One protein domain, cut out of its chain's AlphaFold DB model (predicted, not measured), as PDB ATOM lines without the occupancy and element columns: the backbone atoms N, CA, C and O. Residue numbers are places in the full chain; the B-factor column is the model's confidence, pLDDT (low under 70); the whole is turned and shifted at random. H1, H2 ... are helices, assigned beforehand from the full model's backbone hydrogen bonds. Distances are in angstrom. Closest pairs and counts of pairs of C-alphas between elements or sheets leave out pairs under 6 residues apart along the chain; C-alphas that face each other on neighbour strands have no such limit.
ATOM      1  N   TYR A   2       1.847  38.052  33.426       72.50
ATOM      2  CA  TYR A   2       2.777  39.197  33.374       72.50
ATOM      3  C   TYR A   2       3.917  39.036  32.346       72.50
ATOM      4  O   TYR A   2       4.114  39.899  31.493       72.50
ATOM      5  N   SER A   3       4.588  37.880  32.336       81.06
ATOM      6  CA  SER A   3       5.643  37.576  31.357       81.06
ATOM      7  C   SER A   3       5.119  37.487  29.921       81.06
ATOM      8  O   SER A   3       5.803  37.922  29.003       81.06
ATOM      9  N   ILE A   4       3.892  36.991  29.727       81.00
ATOM     10  CA  ILE A   4       3.238  36.891  28.411       81.00
ATOM     11  C   ILE A   4       2.974  38.294  27.846       81.00
ATOM     12  O   ILE A   4       3.266  38.552  26.678       81.00
ATOM     13  N   LYS A   5       2.492  39.221  28.690       82.81
ATOM     14  CA  LYS A   5       2.266  40.628  28.327       82.81
ATOM     15  C   LYS A   5       3.570  41.331  27.960       82.81
ATOM     16  O   LYS A   5       3.677  41.886  26.869       82.81
ATOM     17  N   ASN A   6       4.556  41.291  28.858       85.12
ATOM     18  CA  ASN A   6       5.789  42.068  28.716       85.12
ATOM     19  C   ASN A   6       6.690  41.546  27.597       85.12
ATOM     20  O   ASN A   6       7.273  42.340  26.865       85.12
ATOM     21  N   LYS A   7       6.762  40.224  27.415       92.12
ATOM     22  CA  LYS A   7       7.529  39.609  26.322       92.12
ATOM     23  C   LYS A   7       6.743  39.521  25.008       92.12
ATOM     24  O   LYS A   7       7.251  38.976  24.040       92.12
ATOM     25  N   LYS A   8       5.513  40.051  24.969       90.75
ATOM     26  CA  LYS A   8       4.615  40.038  23.804       90.75
ATOM     27  C   LYS A   8       4.401  38.645  23.191       90.75
ATOM     28  O   LYS A   8       4.183  38.528  21.990       90.75
ATOM     29  N   LEU A   9       4.431  37.603  24.023       88.06
ATOM     30  CA  LEU A   9       4.351  36.204  23.579       88.06
ATOM     31  C   LEU A   9       2.992  35.865  22.967       88.06
ATOM     32  O   LEU A   9       2.924  35.022  22.090       88.06
ATOM     33  N   TYR A  10       1.949  36.606  23.341       86.19
ATOM     34  CA  TYR A  10       0.621  36.520  22.730       86.19
ATOM     35  C   TYR A  10       0.614  36.728  21.204       86.19
ATOM     36  O   TYR A  10      -0.350  36.369  20.541       86.19
ATOM     37  N   ARG A  11       1.666  37.332  20.635       90.69
ATOM     38  CA  ARG A  11       1.805  37.485  19.181       90.69
ATOM     39  C   ARG A  11       2.165  36.180  18.479       90.69
ATOM     40  O   ARG A  11       1.892  36.060  17.293       90.69
ATOM     41  N   ILE A  12       2.794  35.240  19.187       91.44
ATOM     42  CA  ILE A  12       3.141  33.915  18.655       91.44
ATOM     43  C   ILE A  12       1.858  33.143  18.347       91.44
ATOM     44  O   ILE A  12       1.751  32.527  17.296       91.44
ATOM     45  N   ASP A  13       0.856  33.292  19.212       81.25
ATOM     46  CA  ASP A  13      -0.479  32.717  19.049       81.25
ATOM     47  C   ASP A  13      -1.357  33.521  18.059       81.25
ATOM     48  O   ASP A  13      -2.562  33.320  17.974       81.25
ATOM     49  N   GLY A  14      -0.776  34.468  17.308       88.00
ATOM     50  CA  GLY A  14      -1.479  35.237  16.277       88.00
ATOM     51  C   GLY A  14      -2.302  36.425  16.786       88.00
ATOM     52  O   GLY A  14      -2.892  37.146  15.979       88.00
ATOM     53  N   HIS A  15      -2.321  36.707  18.093       90.56
ATOM     54  CA  HIS A  15      -3.108  37.828  18.604       90.56
ATOM     55  C   HIS A  15      -2.420  39.175  18.380       90.56
ATOM     56  O   HIS A  15      -1.273  39.422  18.768       90.56
ATOM     57  N   VAL A  16      -3.197  40.117  17.849       91.19
ATOM     58  CA  VAL A  16      -2.767  41.495  17.575       91.19
ATOM     59  C   VAL A  16      -2.467  42.300  18.843       91.19
ATOM     60  O   VAL A  16      -1.673  43.242  18.823       91.19
ATOM     61  N   SER A  17      -3.069  41.928  19.977       93.06
ATOM     62  CA  SER A  17      -2.859  42.590  21.264       93.06
ATOM     63  C   SER A  17      -2.990  41.619  22.431       93.06
ATOM     64  O   SER A  17      -3.693  40.614  22.353       93.06
ATOM     65  N   PHE A  18      -2.370  41.972  23.561       85.75
ATOM     66  CA  PHE A  18      -2.532  41.210  24.797       85.75
ATOM     67  C   PHE A  18      -4.000  41.147  25.235       85.75
ATOM     68  O   PHE A  18      -4.413  40.147  25.798       85.75
ATOM     69  N   LYS A  19      -4.794  42.193  24.966       87.50
ATOM     70  CA  LYS A  19      -6.225  42.215  25.298       87.50
ATOM     71  C   LYS A  19      -6.997  41.143  24.519       87.50
ATOM     72  O   LYS A  19      -7.702  40.366  25.146       87.50
ATOM     73  N   SER A  20      -6.783  41.056  23.204       89.25
ATOM     74  CA  SER A  20      -7.388  40.017  22.352       89.25
ATOM     75  C   SER A  20      -6.987  38.609  22.803       89.25
ATOM     76  O   SER A  20      -7.852  37.751  22.932       89.25
ATOM     77  N   PHE A  21      -5.715  38.404  23.158       88.25
ATOM     78  CA  PHE A  21      -5.260  37.146  23.754       88.25
ATOM     79  C   PHE A  21      -5.979  36.817  25.062       88.25
ATOM     80  O   PHE A  21      -6.367  35.679  25.267       88.25
ATOM     81  N   ILE A  22      -6.172  37.786  25.963       86.12
ATOM     82  CA  ILE A  22      -6.860  37.543  27.239       86.12
ATOM     83  C   ILE A  22      -8.338  37.223  27.032       86.12
ATOM     84  O   ILE A  22      -8.852  36.335  27.705       86.12
ATOM     85  N   GLU A  23      -9.011  37.941  26.138       84.50
ATOM     86  CA  GLU A  23     -10.420  37.711  25.817       84.50
ATOM     87  C   GLU A  23     -10.616  36.318  25.211       84.50
ATOM     88  O   GLU A  23     -11.460  35.562  25.688       84.50
ATOM     89  N   GLU A  24      -9.772  35.925  24.257       83.06
ATOM     90  CA  GLU A  24      -9.821  34.592  23.660       83.06
ATOM     91  C   GLU A  24      -9.377  33.497  24.639       83.06
ATOM     92  O   GLU A  24     -10.042  32.475  24.744       83.06
ATOM     93  N   PHE A  25      -8.340  33.728  25.448       80.50
ATOM     94  CA  PHE A  25      -7.909  32.810  26.509       80.50
ATOM     95  C   PHE A  25      -8.993  32.606  27.576       80.50
ATOM     96  O   PHE A  25      -9.165  31.496  28.076       80.50
ATOM     97  N   LEU A  26      -9.738  33.654  27.945       77.56
ATOM     98  CA  LEU A  26     -10.877  33.555  28.861       77.56
ATOM     99  C   LEU A  26     -12.014  32.748  28.239       77.56
ATOM    100  O   LEU A  26     -12.521  31.854  28.913       77.56
ATOM    101  N   ILE A  27     -12.361  33.014  26.972       73.69
ATOM    102  CA  ILE A  27     -13.360  32.250  26.206       73.69
ATOM    103  C   ILE A  27     -12.933  30.781  26.072       73.69
ATOM    104  O   ILE A  27     -13.744  29.879  26.265       73.69
ATOM    105  N   ALA A  28     -11.654  30.521  25.808       71.56
ATOM    106  CA  ALA A  28     -11.086  29.182  25.730       71.56
ATOM    107  C   ALA A  28     -11.072  28.493  27.101       71.56
ATOM    108  O   ALA A  28     -11.309  27.292  27.181       71.56
ATOM    109  N   ARG A  29     -10.881  29.232  28.206       70.62
ATOM    110  CA  ARG A  29     -11.052  28.699  29.568       70.62
ATOM    111  C   ARG A  29     -12.491  28.281  29.819       70.62
ATOM    112  O   ARG A  29     -12.696  27.219  30.395       70.62
ATOM    113  N   THR A  30     -13.473  29.081  29.407       65.12
ATOM    114  CA  THR A  30     -14.890  28.714  29.525       65.12
ATOM    115  C   THR A  30     -15.254  27.558  28.606       65.12
ATOM    116  O   THR A  30     -15.977  26.679  29.058       65.12
ATOM    117  N   GLN A  31     -14.724  27.486  27.380       62.41
ATOM    118  CA  GLN A  31     -14.920  26.335  26.491       62.41
ATOM    119  C   GLN A  31     -14.262  25.063  27.034       62.41
ATOM    120  O   GLN A  31     -14.901  24.018  27.032       62.41
ATOM    121  N   ALA A  32     -13.045  25.138  27.581       64.88
ATOM    122  CA  ALA A  32     -12.397  24.014  28.256       64.88
ATOM    123  C   ALA A  32     -13.188  23.566  29.496       64.88
ATOM    124  O   ALA A  32     -13.342  22.371  29.731       64.88
ATOM    125  N   TYR A  33     -13.760  24.509  30.255       63.84
ATOM    126  CA  TYR A  33     -14.661  24.205  31.371       63.84
ATOM    127  C   TYR A  33     -15.967  23.555  30.900       63.84
ATOM    128  O   TYR A  33     -16.470  22.643  31.552       63.84
ATOM    129  N   LEU A  34     -16.520  24.014  29.775       66.69
ATOM    130  CA  LEU A  34     -17.715  23.446  29.154       66.69
ATOM    131  C   LEU A  34     -17.443  22.015  28.684       66.69
ATOM    132  O   LEU A  34     -18.243  21.126  28.942       66.69
ATOM    133  N   TYR A  35     -16.290  21.792  28.052       64.38
ATOM    134  CA  TYR A  35     -15.850  20.485  27.581       64.38
ATOM    135  C   TYR A  35     -15.639  19.520  28.749       64.38
ATOM    136  O   TYR A  35     -16.144  18.406  28.709       64.38
ATOM    137  N   LEU A  36     -14.988  19.965  29.830       65.06
ATOM    138  CA  LEU A  36     -14.852  19.189  31.067       65.06
ATOM    139  C   LEU A  36     -16.213  18.864  31.697       65.06
ATOM    140  O   LEU A  36     -16.429  17.728  32.104       65.06
ATOM    141  N   LYS A  37     -17.157  19.815  31.722       70.88
ATOM    142  CA  LYS A  37     -18.524  19.577  32.212       70.88
ATOM    143  C   LYS A  37     -19.295  18.567  31.364       70.88
ATOM    144  O   LYS A  37     -19.976  17.712  31.916       70.88
ATOM    145  N   ILE A  38     -19.215  18.674  30.037       67.12
ATOM    146  CA  ILE A  38     -19.849  17.722  29.115       67.12
ATOM    147  C   ILE A  38     -19.211  16.344  29.290       67.12
ATOM    148  O   ILE A  38     -19.924  15.354  29.385       67.12
ATOM    149  N   TYR A  39     -17.887  16.274  29.409       67.50
ATOM    150  CA  TYR A  39     -17.159  15.033  29.658       67.50
ATOM    151  C   TYR A  39     -17.585  14.377  30.982       67.50
ATOM    152  O   TYR A  39     -17.900  13.192  30.990       67.50
ATOM    153  N   GLU A  40     -17.700  15.140  32.075       68.25
ATOM    154  CA  GLU A  40     -18.243  14.655  33.356       68.25
ATOM    155  C   GLU A  40     -19.701  14.186  33.269       68.25
ATOM    156  O   GLU A  40     -20.098  13.305  34.028       68.25
ATOM    157  N   GLN A  41     -20.514  14.777  32.389       75.62
ATOM    158  CA  GLN A  41     -21.912  14.378  32.196       75.62
ATOM    159  C   GLN A  41     -22.076  13.160  31.284       75.62
ATOM    160  O   GLN A  41     -23.017  12.399  31.476       75.62
ATOM    161  N   VAL A  42     -21.200  12.987  30.293       72.06
ATOM    162  CA  VAL A  42     -21.275  11.905  29.297       72.06
ATOM    163  C   VAL A  42     -20.581  10.630  29.782       72.06
ATOM    164  O   VAL A  42     -20.977   9.540  29.386       72.06
ATOM    165  N   LEU A  43     -19.562  10.741  30.639       55.09
ATOM    166  CA  LEU A  43     -18.881   9.591  31.253       55.09
ATOM    167  C   LEU A  43     -19.469   9.167  32.602       55.09
ATOM    168  O   LEU A  43     -18.830   8.412  33.337       55.09
ATOM    169  N   LYS A  44     -20.668   9.650  32.926       50.53
ATOM    170  CA  LYS A  44     -21.445   9.205  34.079       50.53
ATOM    171  C   LYS A  44     -22.563   8.265  33.669       50.53
ATOM    172  O   LYS A  44     -23.192   8.529  32.624       50.53
TER     173      LYS A  44
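Overview. This is residues 2 to 44 of the 44 residues of the protein "Putative plasmid partition protein" of Borreliella spielmanii A14S (UniProt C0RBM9). One long helix, H2, makes the length of this rod, and a small head sits at its starting end: the short helix H1 and the long link of residues 7 to 17. The far part of H2 sticks out alone, with residues 25 to 44 standing free. The printed part has 43 residues with two named helices, H1 then H2, and no named strand; the class is all helix. It is only just extended, close to loose, with a radius of gyration of the C-alphas of 14.0 A and spans of 43 by 16 by 13 A.

Along the chain. H1, residues 2 to 6, begins at C-alpha 2 (2.777, 39.197, 33.374). H2, residues 18 to 42, runs 35.1 A from C-alpha 18 (-2.532, 41.210, 24.797) to C-alpha 42 (-21.275, 11.905, 29.297).

Arrangement. H1 and H2 are close but not clearly touching; their closest C-alphas, those of Lys 5 and Phe 18, are 6.0 A apart. In H1 and H2 every O i to N i+4 pair is within hydrogen-bond range.

Size, cuts and confidence. The two C-alphas farthest apart, those of Asn 6 and Lys 44, are 43.0 A apart. The printed part has no cut, and the link of 11 residues from H1 to H2 is long. The mean pLDDT of the printed part is 77.8; residues 30 to 36, 38 to 40 and 43 to 44 are under 70.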